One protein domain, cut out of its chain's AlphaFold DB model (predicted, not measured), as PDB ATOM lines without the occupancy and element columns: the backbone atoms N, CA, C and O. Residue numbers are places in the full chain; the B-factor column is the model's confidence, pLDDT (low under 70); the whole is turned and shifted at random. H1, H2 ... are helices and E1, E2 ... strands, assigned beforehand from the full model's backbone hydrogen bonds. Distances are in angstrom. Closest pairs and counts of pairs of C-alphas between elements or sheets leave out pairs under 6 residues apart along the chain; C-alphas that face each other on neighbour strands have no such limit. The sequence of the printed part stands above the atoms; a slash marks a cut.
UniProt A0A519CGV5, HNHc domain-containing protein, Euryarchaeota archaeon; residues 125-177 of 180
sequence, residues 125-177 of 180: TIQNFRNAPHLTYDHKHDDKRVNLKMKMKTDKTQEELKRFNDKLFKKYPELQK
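AT A GLANCE: This is residues 125 to 177 of the 180 residues of the protein "HNHc domain-containing protein" of Euryarchaeota archaeon (UniProt A0A519CGV5). A twisted sheet, made of the long hairpin E2 and E3 with short E1 beside the beginning of E2, has the helix H1 running slantwise over one face, while its other face is bare. Short H2 follows at the end of H1 and is not on the sheet. The 53 printed residues run E1, E2, E3, H1, H2; the sheet's order is E1, E2, E3, all antiparallel, and the class is mixed, helices and strands. The whole is only just compact, close to loose, with a radius of gyration of the C-alphas of 11.6 A and spans of 33 by 19 by 13 A.

IN THESE COORDINATES: Find C-alpha 125 at (152.539, 177.825, 117.957), where E1, residues 125 to 129, begins. Next come E2, residues 132 to 141, 28.3 A long, and E3, residues 144 to 151, 23.5 A. Look for C-alpha 157 at (150.193, 176.097, 107.385); from there H1, residues 157 to 171, runs 20.7 A. H2, residues 173 to 177, ends at C-alpha 177, (132.509, 168.708, 121.585).

HOW THE PARTS SIT: The strands form a meander, each the antiparallel neighbour of the one before. In the hairpin E1 and E2, N 127 and O 134 are 2.9 A apart; in the hairpin E2 and E3, N 137 and O 148 are 2.9 A apart. H1 makes two layers with the sheet, helix on one face, at a height over the sheet of 9.3 A. It lies over E2 and E3, slantwise to the strands at 46 degrees to E3 on the local plane; the C-alphas of Leu 148 and Leu 168, the closest of E3 and H1, are 6.5 A apart. H1 and H2 are close but not clearly touching, the closest C-alphas, of Phe 169 and Gln 176, being 6.1 A apart. O i to N i+4 pairs are within hydrogen-bond range in 10 of 11 cases in H1 and 0 of 1 in H2, where 2 of 2 O i to N i+3 pairs are.

THE WHOLE: The C-alphas farthest apart, of Asn 131 and Lys 177, are 34.9 A apart. The printed part has no cut, and its four links are tight. The mean pLDDT of the printed part is 87.9; look at residue 177 for the one value under 70.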
ATOM      1  N   THR A 125     151.227 177.198 118.149       91.25
ATOM      2  CA  THR A 125     152.539 177.825 117.957       91.25
ATOM      3  C   THR A 125     153.396 176.966 117.037       91.25
ATOM      4  O   THR A 125     153.265 175.746 117.032       91.25
ATOM      5  N   ILE A 126     154.282 177.586 116.254       90.88
ATOM      6  CA  ILE A 126     155.306 176.865 115.486       90.88
ATOM      7  C   ILE A 126     156.643 177.056 116.198       90.88
ATOM      8  O   ILE A 126     157.081 178.181 116.436       90.88
ATOM      9  N   GLN A 127     157.286 175.948 116.556       88.94
ATOM     10  CA  GLN A 127     158.573 175.921 117.241       88.94
ATOM     11  C   GLN A 127     159.556 175.034 116.480       88.94
ATOM     12  O   GLN A 127     159.217 173.924 116.072       88.94
ATOM     13  N   ASN A 128     160.803 175.482 116.344       89.31
ATOM     14  CA  ASN A 128     161.858 174.645 115.783       89.31
ATOM     15  C   ASN A 128     162.366 173.670 116.851       89.31
ATOM     16  O   ASN A 128     162.843 174.075 117.907       89.31
ATOM     17  N   PHE A 129     162.280 172.372 116.567       86.94
ATOM     18  CA  PHE A 129     162.797 171.310 117.424       86.94
ATOM     19  C   PHE A 129     163.583 170.313 116.574       86.94
ATOM     20  O   PHE A 129     163.088 169.853 115.546       86.94
ATOM     21  N   ARG A 130     164.817 169.990 116.987       85.25
ATOM     22  CA  ARG A 130     165.743 169.120 116.228       85.25
ATOM     23  C   ARG A 130     165.877 169.545 114.754       85.25
ATOM     24  O   ARG A 130     165.736 168.722 113.856       85.25
ATOM     25  N   ASN A 131     166.097 170.842 114.519       88.12
ATOM     26  CA  ASN A 131     166.241 171.450 113.186       88.12
ATOM     27  C   ASN A 131     165.043 171.244 112.240       88.12
ATOM     28  O   ASN A 131     165.199 171.324 111.026       88.12
ATOM     29  N   ALA A 132     163.846 170.995 112.777       89.44
ATOM     30  CA  ALA A 132     162.623 170.927 111.989       89.44
ATOM     31  C   ALA A 132     161.481 171.720 112.645       89.44
ATOM     32  O   ALA A 132     161.357 171.701 113.879       89.44
ATOM     33  N   PRO A 133     160.617 172.373 111.852       92.19
ATOM     34  CA  PRO A 133     159.445 173.059 112.374       92.19
ATOM     35  C   PRO A 133     158.437 172.047 112.930       92.19
ATOM     36  O   PRO A 133     158.104 171.034 112.304       92.19
ATOM     37  N   HIS A 134     157.973 172.306 114.146       93.56
ATOM     38  CA  HIS A 134     156.919 171.551 114.800       93.56
ATOM     39  C   HIS A 134     155.765 172.484 115.131       93.56
ATOM     40  O   HIS A 134     155.968 173.538 115.730       93.56
ATOM     41  N   LEU A 135     154.554 172.055 114.794       93.38
ATOM     42  CA  LEU A 135     153.334 172.673 115.278       93.38
ATOM     43  C   LEU A 135     153.062 172.151 116.694       93.38
ATOM     44  O   LEU A 135     153.190 170.950 116.960       93.38
ATOM     45  N   THR A 136     152.742 173.056 117.608       93.25
ATOM     46  CA  THR A 136     152.486 172.773 119.019       93.25
ATOM     47  C   THR A 136     151.173 173.389 119.464       93.25
ATOM     48  O   THR A 136     150.914 174.552 119.174       93.25
ATOM     49  N   TYR A 137     150.388 172.615 120.207       93.75
ATOM     50  CA  TYR A 137     149.207 173.061 120.938       93.75
ATOM     51  C   TYR A 137     149.449 172.843 122.424       93.75
ATOM     52  O   TYR A 137     149.893 171.759 122.817       93.75
ATOM     53  N   ASP A 138     149.187 173.865 123.233       91.81
ATOM     54  CA  ASP A 138     149.329 173.814 124.687       91.81
ATOM     55  C   ASP A 138     148.233 174.662 125.338       91.81
ATOM     56  O   ASP A 138     148.233 175.890 125.226       91.81
ATOM     57  N   HIS A 139     147.279 173.997 125.984       91.56
ATOM     58  CA  HIS A 139     146.134 174.641 126.616       91.56
ATOM     59  C   HIS A 139     145.748 173.926 127.914       91.56
ATOM     60  O   HIS A 139     145.853 172.703 128.021       91.56
ATOM     61  N   LYS A 140     145.281 174.681 128.911       89.06
ATOM     62  CA  LYS A 140     144.777 174.144 130.180       89.06
ATOM     63  C   LYS A 140     143.244 174.227 130.188       89.06
ATOM     64  O   LYS A 140     142.718 175.324 130.308       89.06
ATOM     65  N   HIS A 141     142.563 173.087 130.080       84.31
ATOM     66  CA  HIS A 141     141.105 172.963 130.228       84.31
ATOM     67  C   HIS A 141     140.789 172.334 131.582       84.31
ATOM     68  O   HIS A 141     141.305 171.254 131.848       84.31
ATOM     69  N   ASP A 142     139.967 172.976 132.417       76.75
ATOM     70  CA  ASP A 142     139.417 172.412 133.666       76.75
ATOM     71  C   ASP A 142     140.434 171.574 134.467       76.75
ATOM     72  O   ASP A 142     140.261 170.383 134.726       76.75
ATOM     73  N   ASP A 143     141.571 172.204 134.774       82.44
ATOM     74  CA  ASP A 143     142.723 171.624 135.481       82.44
ATOM     75  C   ASP A 143     143.514 170.504 134.791       82.44
ATOM     76  O   ASP A 143     144.557 170.079 135.293       82.44
ATOM     77  N   LYS A 144     143.150 170.135 133.565       87.12
ATOM     78  CA  LYS A 144     143.904 169.221 132.706       87.12
ATOM     79  C   LYS A 144     144.667 169.985 131.628       87.12
ATOM     80  O   LYS A 144     144.120 170.775 130.861       87.12
ATOM     81  N   ARG A 145     145.976 169.740 131.548       88.56
ATOM     82  CA  ARG A 145     146.821 170.298 130.486       88.56
ATOM     83  C   ARG A 145     146.773 169.399 129.257       88.56
ATOM     84  O   ARG A 145     147.237 168.259 129.290       88.56
ATOM     85  N   VAL A 146     146.256 169.940 128.168       92.06
ATOM     86  CA  VAL A 146     146.238 169.321 126.849       92.06
ATOM     87  C   VAL A 146     147.456 169.818 126.087       92.06
ATOM     88  O   VAL A 146     147.613 171.018 125.864       92.06
ATOM     89  N   ASN A 147     148.320 168.893 125.671       93.06
ATOM     90  CA  ASN A 147     149.450 169.228 124.820       93.06
ATOM     91  C   ASN A 147     149.600 168.262 123.643       93.06
ATOM     92  O   ASN A 147     149.384 167.048 123.742       93.06
ATOM     93  N   LEU A 148     150.010 168.807 122.504       93.81
ATOM     94  CA  LEU A 148     150.410 168.024 121.348       93.81
ATOM     95  C   LEU A 148     151.526 168.747 120.600       93.81
ATOM     96  O   LEU A 148     151.480 169.957 120.407       93.81
ATOM     97  N   LYS A 149     152.525 167.986 120.157       93.44
ATOM     98  CA  LYS A 149     153.602 168.453 119.286       93.44
ATOM     99  C   LYS A 149     153.665 167.551 118.062       93.44
ATOM    100  O   LYS A 149     153.693 166.329 118.201       93.44
ATOM    101  N   MET A 150     153.726 168.136 116.870       93.69
ATOM    102  CA  MET A 150     153.818 167.395 115.614       93.69
ATOM    103  C   MET A 150     154.808 168.060 114.663       93.69
ATOM    104  O   MET A 150     154.703 169.247 114.384       93.69
ATOM    105  N   LYS A 151     155.737 167.272 114.112       92.81
ATOM    106  CA  LYS A 151     156.620 167.715 113.026       92.81
ATOM    107  C   LYS A 151     155.803 168.035 111.768       92.81
ATOM    108  O   LYS A 151     155.026 167.183 111.314       92.81
ATOM    109  N   MET A 152     156.013 169.222 111.206       91.25
ATOM    110  CA  MET A 152     155.413 169.635 109.934       91.25
ATOM    111  C   MET A 152     156.104 168.895 108.780       91.25
ATOM    112  O   MET A 152     157.319 168.682 108.819       91.25
ATOM    113  N   LYS A 153     155.339 168.430 107.785       87.44
ATOM    114  CA  LYS A 153     155.894 167.828 106.560       87.44
ATOM    115  C   LYS A 153     156.108 168.870 105.468       87.44
ATOM    116  O   LYS A 153     157.015 168.705 104.663       87.44
ATOM    117  N   THR A 154     155.263 169.893 105.437       81.12
ATOM    118  CA  THR A 154     155.276 170.955 104.431       81.12
ATOM    119  C   THR A 154     155.227 172.331 105.088       81.12
ATOM    120  O   THR A 154     154.788 172.460 106.232       81.12
ATOM    121  N   ASP A 155     155.633 173.362 104.345       76.44
ATOM    122  CA  ASP A 155     155.555 174.764 104.787       76.44
ATOM    123  C   ASP A 155     154.127 175.339 104.707       76.44
ATOM    124  O   ASP A 155     153.876 176.473 105.111       76.44
ATOM    125  N   LYS A 156     153.161 174.565 104.190       73.62
ATOM    126  CA  LYS A 156     151.766 174.989 104.073       73.62
ATOM    127  C   LYS A 156     151.039 174.866 105.411       73.62
ATOM    128  O   LYS A 156     150.617 173.785 105.822       73.62
ATOM    129  N   THR A 157     150.806 176.007 106.051       76.75
ATOM    130  CA  THR A 157     150.193 176.097 107.385       76.75
ATOM    131  C   THR A 157     148.787 175.488 107.461       76.75
ATOM    132  O   THR A 157     148.474 174.813 108.437       76.75
ATOM    133  N   GLN A 158     147.939 175.668 106.441       82.81
ATOM    134  CA  GLN A 158     146.543 175.199 106.471       82.81
ATOM    135  C   GLN A 158     146.411 173.668 106.394       82.81
ATOM    136  O   GLN A 158     145.652 173.068 107.156       82.81
ATOM    137  N   GLU A 159     147.167 173.023 105.501       84.94
ATOM    138  CA  GLU A 159     147.152 171.562 105.344       84.94
ATOM    139  C   GLU A 159     147.704 170.868 106.604       84.94
ATOM    140  O   GLU A 159     147.125 169.894 107.096       84.94
ATOM    141  N   GLU A 160     148.788 171.402 107.181       88.56
ATOM    142  CA  GLU A 160     149.355 170.880 108.428       88.56
ATOM    143  C   GLU A 160     148.444 171.116 109.636       88.56
ATOM    144  O   GLU A 160     148.380 170.241 110.499       88.56
ATOM    145  N   LEU A 161     147.711 172.236 109.696       88.81
ATOM    146  CA  LEU A 161     146.720 172.495 110.747       88.81
ATOM    147  C   LEU A 161     145.611 171.444 110.740       88.81
ATOM    148  O   LEU A 161     145.314 170.877 111.786       88.81
ATOM    149  N   LYS A 162     145.052 171.112 109.570       90.38
ATOM    150  CA  LYS A 162     144.018 170.069 109.463       90.38
ATOM    151  C   LYS A 162     144.532 168.725 109.986       90.38
ATOM    152  O   LYS A 162     143.942 168.131 110.883       90.38
ATOM    153  N   ARG A 163     145.708 168.306 109.507       92.94
ATOM    154  CA  ARG A 163     146.375 167.071 109.946       92.94
ATOM    155  C   ARG A 163     146.718 167.076 111.440       92.94
ATOM    156  O   ARG A 163     146.756 166.017 112.071       92.94
ATOM    157  N   PHE A 164     147.041 168.239 111.996       93.25
ATOM    158  CA  PHE A 164     147.319 168.405 113.416       93.25
ATOM    159  C   PHE A 164     146.050 168.247 114.246       93.25
ATOM    160  O   PHE A 164     146.068 167.489 115.215       93.25
ATOM    161  N   ASN A 165     144.961 168.896 113.838       92.31
ATOM    162  CA  ASN A 165     143.666 168.838 114.509       92.31
ATOM    163  C   ASN A 165     143.123 167.406 114.539       92.31
ATOM    164  O   ASN A 165     142.741 166.934 115.605       92.31
ATOM    165  N   ASP A 166     143.234 166.658 113.436       92.56
ATOM    166  CA  ASP A 166     142.859 165.236 113.392       92.56
ATOM    167  C   ASP A 166     143.587 164.412 114.474       92.56
ATOM    168  O   ASP A 166     143.004 163.545 115.129       92.56
ATOM    169  N   LYS A 167     144.877 164.691 114.711       93.62
ATOM    170  CA  LYS A 167     145.651 164.029 115.774       93.62
ATOM    171  C   LYS A 167     145.315 164.544 117.164       93.62
ATOM    172  O   LYS A 167     145.338 163.753 118.107       93.62
ATOM    173  N   LEU A 168     145.062 165.843 117.298       92.50
ATOM    174  CA  LEU A 168     144.698 166.470 118.562       92.50
ATOM    175  C   LEU A 168     143.381 165.888 119.066       92.50
ATOM    176  O   LEU A 168     143.353 165.381 120.181       92.50
ATOM    177  N   PHE A 169     142.356 165.844 118.218       92.88
ATOM    178  CA  PHE A 169     141.042 165.301 118.555       92.88
ATOM    179  C   PHE A 169     141.053 163.781 118.727       92.88
ATOM    180  O   PHE A 169     140.341 163.258 119.573       92.88
ATOM    181  N   LYS A 170     141.930 163.052 118.024       92.88
ATOM    182  CA  LYS A 170     142.134 161.623 118.311       92.88
ATOM    183  C   LYS A 170     142.745 161.380 119.698       92.88
ATOM    184  O   LYS A 170     142.424 160.381 120.333       92.88
ATOM    185  N   LYS A 171     143.659 162.250 120.148       92.69
ATOM    186  CA  LYS A 171     144.302 162.152 121.472       92.69
ATOM    187  C   LYS A 171     143.397 162.682 122.592       92.69
ATOM    188  O   LYS A 171     143.454 162.148 123.694       92.69
ATOM    189  N   TYR A 172     142.590 163.698 122.291       90.25
ATOM    190  CA  TYR A 172     141.698 164.400 123.213       90.25
ATOM    191  C   TYR A 172     140.314 164.615 122.567       90.25
ATOM    192  O   TYR A 172     140.015 165.716 122.088       90.25
ATOM    193  N   PRO A 173     139.468 163.569 122.497       88.25
ATOM    194  CA  PRO A 173     138.150 163.642 121.857       88.25
ATOM    195  C   PRO A 173     137.195 164.651 122.504       88.25
ATOM    196  O   PRO A 173     136.272 165.141 121.858       88.25
ATOM    197  N   GLU A 174     137.405 164.979 123.778       85.06
ATOM    198  CA  GLU A 174     136.628 165.964 124.528       85.06
ATOM    199  C   GLU A 174     136.669 167.365 123.905       85.06
ATOM    200  O   GLU A 174     135.679 168.087 123.982       85.06
ATOM    201  N   LEU A 175     137.758 167.720 123.216       81.56
ATOM    202  CA  LEU A 175     137.919 169.028 122.574       81.56
ATOM    203  C   LEU A 175     137.005 169.204 121.360       81.56
ATOM    204  O   LEU A 175     136.648 170.325 121.019       81.56
ATOM    205  N   GLN A 176     136.600 168.102 120.725       74.50
ATOM    206  CA  GLN A 176     135.747 168.132 119.538       74.50
ATOM    207  C   GLN A 176     134.301 168.542 119.870       74.50
ATOM    208  O   GLN A 176     133.561 168.968 118.990       74.50
ATOM    209  N   LYS A 177     133.882 168.420 121.137       57.16
ATOM    210  CA  LYS A 177     132.509 168.708 121.585       57.16
ATOM    211  C   LYS A 177     132.264 170.180 121.938       57.16
ATOM    212  O   LYS A 177     131.121 170.539 122.194       57.16
TER     213      LYS A 177